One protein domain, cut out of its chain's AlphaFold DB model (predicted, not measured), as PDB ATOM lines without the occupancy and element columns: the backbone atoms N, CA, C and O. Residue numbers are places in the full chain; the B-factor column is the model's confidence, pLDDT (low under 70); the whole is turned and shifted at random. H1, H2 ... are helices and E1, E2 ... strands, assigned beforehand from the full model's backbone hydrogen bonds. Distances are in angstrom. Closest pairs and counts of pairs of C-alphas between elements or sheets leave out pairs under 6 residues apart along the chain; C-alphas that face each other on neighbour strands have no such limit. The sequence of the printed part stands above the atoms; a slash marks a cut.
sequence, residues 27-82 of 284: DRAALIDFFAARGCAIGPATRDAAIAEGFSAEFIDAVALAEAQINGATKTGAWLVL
ATOM      1  N   ASP A  27       0.348 -15.546 -27.284       91.56
ATOM      2  CA  ASP A  27       1.643 -16.151 -26.937       91.56
ATOM      3  C   ASP A  27       2.576 -15.144 -26.246       91.56
ATOM      4  O   ASP A  27       3.276 -15.474 -25.286       91.56
ATOM      5  N   ARG A  28       2.584 -13.883 -26.709       93.88
ATOM      6  CA  ARG A  28       3.390 -12.829 -26.079       93.88
ATOM      7  C   ARG A  28       2.853 -12.509 -24.693       93.88
ATOM      8  O   ARG A  28       3.649 -12.375 -23.772       93.88
ATOM      9  N   ALA A  29       1.538 -12.376 -24.537       94.38
ATOM     10  CA  ALA A  29       0.929 -12.121 -23.237       94.38
ATOM     11  C   ALA A  29       1.245 -13.251 -22.245       94.38
ATOM     12  O   ALA A  29       1.634 -12.958 -21.119       94.38
ATOM     13  N   ALA A  30       1.177 -14.512 -22.682       96.44
ATOM     14  CA  ALA A  30       1.552 -15.668 -21.869       96.44
ATOM     15  C   ALA A  30       3.035 -15.646 -21.464       96.44
ATOM     16  O   ALA A  30       3.360 -15.891 -20.304       96.44
ATOM     17  N   LEU A  31       3.942 -15.297 -22.384       97.19
ATOM     18  CA  LEU A  31       5.367 -15.184 -22.068       97.19
ATOM     19  C   LEU A  31       5.658 -14.034 -21.089       97.19
ATOM     20  O   LEU A  31       6.459 -14.183 -20.167       97.19
ATOM     21  N   ILE A  32       5.009 -12.881 -21.264       96.88
ATOM     22  CA  ILE A  32       5.142 -11.753 -20.334       96.88
ATOM     23  C   ILE A  32       4.585 -12.125 -18.957       96.88
ATOM     24  O   ILE A  32       5.228 -11.839 -17.948       96.88
ATOM     25  N   ASP A  33       3.442 -12.811 -18.902       96.56
ATOM     26  CA  ASP A  33       2.872 -13.293 -17.645       96.56
ATOM     27  C   ASP A  33       3.794 -14.305 -16.942       96.56
ATOM     28  O   ASP A  33       4.004 -14.217 -15.731       96.56
ATOM     29  N   PHE A  34       4.442 -15.191 -17.705       97.06
ATOM     30  CA  PHE A  34       5.464 -16.104 -17.189       97.06
ATOM     31  C   PHE A  34       6.638 -15.356 -16.533       97.06
ATOM     32  O   PHE A  34       7.107 -15.748 -15.454       97.06
ATOM     33  N   PHE A  35       7.114 -14.273 -17.158       98.00
ATOM     34  CA  PHE A  35       8.195 -13.452 -16.611       98.00
ATOM     35  C   PHE A  35       7.746 -12.549 -15.457       98.00
ATOM     36  O   PHE A  35       8.576 -12.223 -14.607       98.00
ATOM     37  N   ALA A  36       6.464 -12.188 -15.362       97.81
ATOM     38  CA  ALA A  36       5.938 -11.344 -14.288       97.81
ATOM     39  C   ALA A  36       6.182 -11.944 -12.891       97.81
ATOM     40  O   ALA A  36       6.586 -11.227 -11.978       97.81
ATOM     41  N   ALA A  37       6.045 -13.265 -12.740       95.31
ATOM     42  CA  ALA A  37       6.365 -13.987 -11.501       95.31
ATOM     43  C   ALA A  37       7.875 -14.248 -11.294       95.31
ATOM     44  O   ALA A  37       8.282 -14.813 -10.283       95.31
ATOM     45  N   ARG A  38       8.726 -13.861 -12.252       96.81
ATOM     46  CA  ARG A  38      10.188 -14.083 -12.244       96.81
ATOM     47  C   ARG A  38      10.984 -12.780 -12.212       96.81
ATOM     48  O   ARG A  38      12.173 -12.768 -12.546       96.81
ATOM     49  N   GLY A  39      10.324 -11.696 -11.806       96.62
ATOM     50  CA  GLY A  39      10.931 -10.378 -11.685       96.62
ATOM     51  C   GLY A  39      10.950  -9.581 -12.988       96.62
ATOM     52  O   GLY A  39      11.741  -8.653 -13.110       96.62
ATOM     53  N   CYS A  40      10.121  -9.936 -13.977       98.00
ATOM     54  CA  CYS A  40      10.100  -9.283 -15.290       98.00
ATOM     55  C   CYS A  40      11.500  -9.193 -15.927       98.00
ATOM     56  O   CYS A  40      11.816  -8.220 -16.608       98.00
ATOM     57  N   ALA A  41      12.350 -10.191 -15.679       97.31
ATOM     58  CA  ALA A  41      13.746 -10.201 -16.092       97.31
ATOM     59  C   ALA A  41      14.018 -11.396 -17.008       97.31
ATOM     60  O   ALA A  41      13.778 -12.548 -16.639       97.31
ATOM     61  N   ILE A  42      14.543 -11.114 -18.197       97.88
ATOM     62  CA  ILE A  42      14.979 -12.103 -19.181       97.88
ATOM     63  C   ILE A  42      16.501 -12.199 -19.102       97.88
ATOM     64  O   ILE A  42      17.205 -11.244 -19.422       97.88
ATOM     65  N   GLY A  43      17.013 -13.347 -18.683       96.44
ATOM     66  CA  GLY A  43      18.442 -13.660 -18.654       96.44
ATOM     67  C   GLY A  43      18.651 -15.171 -18.641       96.44
ATOM     68  O   GLY A  43      17.688 -15.895 -18.894       96.44
ATOM     69  N   PRO A  44      19.869 -15.671 -18.367       95.56
ATOM     70  CA  PRO A  44      20.194 -17.091 -18.511       95.56
ATOM     71  C   PRO A  44      19.202 -18.023 -17.794       95.56
ATOM     72  O   PRO A  44      18.507 -18.796 -18.451       95.56
ATOM     73  N   ALA A  45      19.032 -17.868 -16.476       94.56
ATOM     74  CA  ALA A  45      18.173 -18.759 -15.696       94.56
ATOM     75  C   ALA A  45      16.680 -18.651 -16.065       94.56
ATOM     76  O   ALA A  45      15.975 -19.657 -16.141       94.56
ATOM     77  N   THR A  46      16.166 -17.441 -16.317       96.88
ATOM     78  CA  THR A  46      14.738 -17.261 -16.639       96.88
ATOM     79  C   THR A  46      14.408 -17.642 -18.077       96.88
ATOM     80  O   THR A  46      13.292 -18.090 -18.340       96.88
ATOM     81  N   ARG A  47      15.368 -17.519 -19.001       97.44
ATOM     82  CA  ARG A  47      15.250 -18.003 -20.380       97.44
ATOM     83  C   ARG A  47      15.204 -19.524 -20.415       97.44
ATOM     84  O   ARG A  47      14.314 -20.070 -21.058       97.44
ATOM     85  N   ASP A  48      16.097 -20.195 -19.692       97.00
ATOM     86  CA  ASP A  48      16.095 -21.658 -19.607       97.00
ATOM     87  C   ASP A  48      14.798 -22.178 -18.972       97.00
ATOM     88  O   ASP A  48      14.195 -23.124 -19.480       97.00
ATOM     89  N   ALA A  49      14.297 -21.499 -17.934       96.12
ATOM     90  CA  ALA A  49      12.997 -21.812 -17.346       96.12
ATOM     91  C   ALA A  49      11.833 -21.625 -18.341       96.12
ATOM     92  O   ALA A  49      10.932 -22.457 -18.382       96.12
ATOM     93  N   ALA A  50      11.842 -20.565 -19.158       97.62
ATOM     94  CA  ALA A  50      10.814 -20.357 -20.183       97.62
ATOM     95  C   ALA A  50      10.859 -21.451 -21.265       97.62
ATOM     96  O   ALA A  50       9.820 -21.928 -21.716       97.62
ATOM     97  N   ILE A  51      12.056 -21.898 -21.653       97.94
ATOM     98  CA  ILE A  51      12.218 -23.008 -22.601       97.94
ATOM     99  C   ILE A  51      11.670 -24.310 -22.012       97.94
ATOM    100  O   ILE A  51      10.976 -25.052 -22.707       97.94
ATOM    101  N   ALA A  52      11.935 -24.577 -20.730       97.44
ATOM    102  CA  ALA A  52      11.389 -25.738 -20.032       97.44
ATOM    103  C   ALA A  52       9.848 -25.717 -19.951       97.44
ATOM    104  O   ALA A  52       9.226 -26.775 -20.005       97.44
ATOM    105  N   GLU A  53       9.242 -24.527 -19.899       96.31
ATOM    106  CA  GLU A  53       7.785 -24.319 -19.950       96.31
ATOM    107  C   GLU A  53       7.202 -24.464 -21.376       96.31
ATOM    108  O   GLU A  53       5.989 -24.458 -21.572       96.31
ATOM    109  N   GLY A  54       8.055 -24.622 -22.394       97.06
ATOM    110  CA  GLY A  54       7.651 -24.880 -23.778       97.06
ATOM    111  C   GLY A  54       7.687 -23.668 -24.711       97.06
ATOM    112  O   GLY A  54       7.313 -23.798 -25.880       97.06
ATOM    113  N   PHE A  55       8.162 -22.504 -24.258       97.44
ATOM    114  CA  PHE A  55       8.402 -21.367 -25.150       97.44
ATOM    115  C   PHE A  55       9.637 -21.623 -26.028       97.44
ATOM    116  O   PHE A  55      10.669 -22.094 -25.553       97.44
ATOM    117  N   SER A  56       9.570 -21.294 -27.321       97.44
ATOM    118  CA  SER A  56      10.741 -21.446 -28.194       97.44
ATOM    119  C   SER A  56      11.792 -20.371 -27.900       97.44
ATOM    120  O   SER A  56      11.465 -19.214 -27.622       97.44
ATOM    121  N   ALA A  57      13.065 -20.747 -28.016       97.25
ATOM    122  CA  ALA A  57      14.198 -19.839 -27.870       97.25
ATOM    123  C   ALA A  57      14.078 -18.613 -28.792       97.25
ATOM    124  O   ALA A  57      14.241 -17.479 -28.350       97.25
ATOM    125  N   GLU A  58      13.712 -18.830 -30.057       97.31
ATOM    126  CA  GLU A  58      13.563 -17.769 -31.057       97.31
ATOM    127  C   GLU A  58      12.430 -16.803 -30.701       97.31
ATOM    128  O   GLU A  58      12.528 -15.606 -30.971       97.31
ATOM    129  N   PHE A  59      11.348 -17.309 -30.102       96.62
ATOM    130  CA  PHE A  59      10.237 -16.475 -29.663       96.62
ATOM    131  C   PHE A  59      10.630 -15.589 -28.478       96.62
ATOM    132  O   PHE A  59      10.354 -14.387 -28.505       96.62
ATOM    133  N   ILE A  60      11.331 -16.149 -27.487       97.56
ATOM    134  CA  ILE A  60      11.848 -15.391 -26.339       97.56
ATOM    135  C   ILE A  60      12.800 -14.292 -26.818       97.56
ATOM    136  O   ILE A  60      12.641 -13.132 -26.436       97.56
ATOM    137  N   ASP A  61      13.740 -14.632 -27.701       96.31
ATOM    138  CA  ASP A  61      14.740 -13.691 -28.209       96.31
ATOM    139  C   ASP A  61      14.084 -12.567 -29.039       96.31
ATOM    140  O   ASP A  61      14.478 -11.403 -28.938       96.31
ATOM    141  N   ALA A  62      13.035 -12.878 -29.811       94.81
ATOM    142  CA  ALA A  62      12.270 -11.876 -30.554       94.81
ATOM    143  C   ALA A  62      11.506 -10.909 -29.634       94.81
ATOM    144  O   ALA A  62      11.478  -9.705 -29.900       94.81
ATOM    145  N   VAL A  63      10.903 -11.413 -28.550       94.88
ATOM    146  CA  VAL A  63      10.228 -10.568 -27.553       94.88
ATOM    147  C   VAL A  63      11.247  -9.704 -26.813       94.88
ATOM    148  O   VAL A  63      11.060  -8.493 -26.744       94.88
ATOM    149  N   ALA A  64      12.358 -10.280 -26.348       95.56
ATOM    150  CA  ALA A  64      13.425  -9.534 -25.681       95.56
ATOM    151  C   ALA A  64      13.980  -8.404 -26.567       95.56
ATOM    152  O   ALA A  64      14.159  -7.278 -26.104       95.56
ATOM    153  N   LEU A  65      14.192  -8.668 -27.861       94.19
ATOM    154  CA  LEU A  65      14.641  -7.649 -28.809       94.19
ATOM    155  C   LEU A  65      13.632  -6.498 -28.947       94.19
ATOM    156  O   LEU A  65      14.033  -5.334 -28.947       94.19
ATOM    157  N   ALA A  66      12.337  -6.809 -29.052       92.56
ATOM    158  CA  ALA A  66      11.291  -5.794 -29.149       92.56
ATOM    159  C   ALA A  66      11.221  -4.924 -27.882       92.56
ATOM    160  O   ALA A  66      11.145  -3.699 -27.980       92.56
ATOM    161  N   GLU A  67      11.313  -5.540 -26.701       93.81
ATOM    162  CA  GLU A  67      11.316  -4.833 -25.417       93.81
ATOM    163  C   GLU A  67      12.522  -3.898 -25.266       93.81
ATOM    164  O   GLU A  67      12.368  -2.748 -24.851       93.81
ATOM    165  N   ALA A  68      13.709  -4.360 -25.672       92.31
ATOM    166  CA  ALA A  68      14.937  -3.572 -25.624       92.31
ATOM    167  C   ALA A  68      14.921  -2.361 -26.575       92.31
ATOM    168  O   ALA A  68      15.532  -1.339 -26.275       92.31
ATOM    169  N   GLN A  69      14.258  -2.466 -27.731       90.44
ATOM    170  CA  GLN A  69      14.268  -1.409 -28.751       90.44
ATOM    171  C   GLN A  69      13.136  -0.390 -28.602       90.44
ATOM    172  O   GLN A  69      13.315   0.768 -28.975       90.44
ATOM    173  N   ILE A  70      11.966  -0.823 -28.131       82.88
ATOM    174  CA  ILE A  70      10.726  -0.043 -28.258       82.88
ATOM    175  C   ILE A  70      10.189   0.382 -26.893       82.88
ATOM    176  O   ILE A  70       9.695   1.499 -26.756       82.88
ATOM    177  N   ASN A  71      10.309  -0.478 -25.882       82.12
ATOM    178  CA  ASN A  71       9.538  -0.345 -24.647       82.12
ATOM    179  C   ASN A  71      10.382   0.071 -23.438       82.12
ATOM    180  O   ASN A  71       9.915  -0.027 -22.312       82.12
ATOM    181  N   GLY A  72      11.619   0.534 -23.647       84.81
ATOM    182  CA  GLY A  72      12.444   1.089 -22.570       84.81
ATOM    183  C   GLY A  72      12.917   0.062 -21.536       84.81
ATOM    184  O   GLY A  72      13.171   0.433 -20.393       84.81
ATOM    185  N   ALA A  73      13.025  -1.216 -21.910       93.50
ATOM    186  CA  ALA A  73      13.614  -2.228 -21.041       93.50
ATOM    187  C   ALA A  73      15.084  -1.902 -20.713       93.50
ATOM    188  O   ALA A  73      15.844  -1.439 -21.567       93.50
ATOM    189  N   THR A  74      15.497  -2.183 -19.479       94.44
ATOM    190  CA  THR A  74      16.851  -1.900 -18.991       94.44
ATOM    191  C   THR A  74      17.744  -3.112 -19.201       94.44
ATOM    192  O   THR A  74      17.471  -4.197 -18.683       94.44
ATOM    193  N   LYS A  75      18.845  -2.932 -19.935       94.88
ATOM    194  CA  LYS A  75      19.884  -3.956 -20.062       94.88
ATOM    195  C   LYS A  75      20.895  -3.817 -18.927       94.88
ATOM    196  O   LYS A  75      21.419  -2.732 -18.706       94.88
ATOM    197  N   THR A  76      21.216  -4.919 -18.258       93.19
ATOM    198  CA  THR A  76      22.259  -4.961 -17.230       93.19
ATOM    199  C   THR A  76      22.956  -6.322 -17.235       93.19
ATOM    200  O   THR A  76      22.322  -7.367 -17.097       93.19
ATOM    201  N   GLY A  77      24.267  -6.340 -17.487       92.62
ATOM    202  CA  GLY A  77      25.007  -7.583 -17.721       92.62
ATOM    203  C   GLY A  77      24.382  -8.440 -18.835       92.62
ATOM    204  O   GLY A  77      24.133  -7.962 -19.947       92.62
ATOM    205  N   ALA A  78      24.115  -9.713 -18.525       94.38
ATOM    206  CA  ALA A  78      23.432 -10.668 -19.408       94.38
ATOM    207  C   ALA A  78      21.890 -10.614 -19.322       94.38
ATOM    208  O   ALA A  78      21.216 -11.475 -19.886       94.38
ATOM    209  N   TRP A  79      21.337  -9.626 -18.617       96.31
ATOM    210  CA  TRP A  79      19.914  -9.522 -18.318       96.31
ATOM    211  C   TRP A  79      19.252  -8.354 -19.042       96.31
ATOM    212  O   TRP A  79      19.850  -7.298 -19.267       96.31
ATOM    213  N   LEU A  80      17.976  -8.544 -19.353       97.38
ATOM    214  CA  LEU A  80      17.051  -7.521 -19.806       97.38
ATOM    215  C   LEU A  80      15.868  -7.469 -18.836       97.38
ATOM    216  O   LEU A  80      15.089  -8.417 -18.758       97.38
ATOM    217  N   VAL A  81      15.721  -6.366 -18.109       97.44
ATOM    218  CA  VAL A  81      14.580  -6.134 -17.216       97.44
ATOM    219  C   VAL A  81      13.534  -5.313 -17.954       97.44
ATOM    220  O   VAL A  81      13.797  -4.194 -18.388       97.44
ATOM    221  N   LEU A  82      12.343  -5.880 -18.110       97.62
ATOM    222  CA  LEU A  82      11.244  -5.267 -18.845       97.62
ATOM    223  C   LEU A  82      10.727  -4.028 -18.111       97.62
ATOM    224  O   LEU A  82      10.689  -4.009 -16.878       97.62
TER     225      LEU A  82
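This is residues 27 to 82 of the 284 residues of an uncharacterized protein of Paracoccus denitrificans (UniProt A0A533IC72). A small two-strand hairpin, E1 and E2, sits beside the later half of the long helix H3, while H2 makes a corner with the beginning of H3 and H1 stands crosswise with its first turn near the middle of H3. In the link from H1 to H2, residues 41 to 42 pair with E2, adding a short third run beside the hairpin. The printed part has 56 residues with three named helices followed by two named strands, in the order H1, H2, H3, E1, E2; the sheet has the order E1, E2 and is antiparallel, and the class is mostly helix. The whole is compact, with a radius of gyration of the C-alphas of 10.0 A, and spans 26 by 20 by 20 A.

Strand E1, residues 74 to 76, and strand E2, residues 79 to 81, form a hairpin, antiparallel at 154 degrees between their directions. N 74 and O 81 are 2.9 A apart and N 81 and O 74 are 2.8 A apart, both within hydrogen-bond range. Residues 41 to 42, in the link from H1 to H2, pair antiparallel with residues 80 to 81 of E2, a pairing too short to make a named strand. Helix H3, residues 57 to 70, comes closest to E2 at the C-alphas of Ala 64 and Leu 80, 7.2 A apart, and closest to E1 at those of Ala 68 and Thr 74, 7.1 A apart. Helix H2, residues 44 to 52, touches H3, which meets it with residues 57 to 60 alone; their closest C-alphas, those of Ile 51 and Ala 57, are 6.5 A apart. H2 and H3 run opposite ways at a steep tilt of 50 degrees. Helix H1, residues 27 to 36, and H2 only just touch, with 3 pairs of C-alphas within 8 A, the closest being those of Phe 34 and Ala 50 at 7.5 A. They run opposite ways at a steep tilt of 48 degrees. H1 and H3 are close but not clearly touching, about perpendicular at 77 degrees, with the closest C-alphas, those of Arg 28 and Val 63, 7.4 A apart. H1 is apart from E1 and E2, and H2 is apart from E1. In H1, H2 and H3 every O i to N i+4 pair is within hydrogen-bond range.

E1 measures 6.5 A from first to last C-alpha and E2 6.4 A; C-alpha 81, where E2 ends, is at (14.580, -6.134, -17.216). H3 is the longest helix, 14 residues and 20.1 A, from C-alpha 57 at (14.198, -19.839, -27.870) to C-alpha 70. H2 has 9 residues and 12.4 A. H1 has 10 residues and 14.2 A, beginning at C-alpha 27 at (1.643, -16.151, -26.937).

The two C-alphas farthest apart are those of Ala 52 and Ile 70, at 27.0 A. The printed part, residues 27 to 82, has no cut. The links H2 to H3, H3 to E1 and E1 to E2 are tight, H1 to H2 is short, and there is no long link. The mean pLDDT of the printed part is 95.2, and no printed residue is under 70.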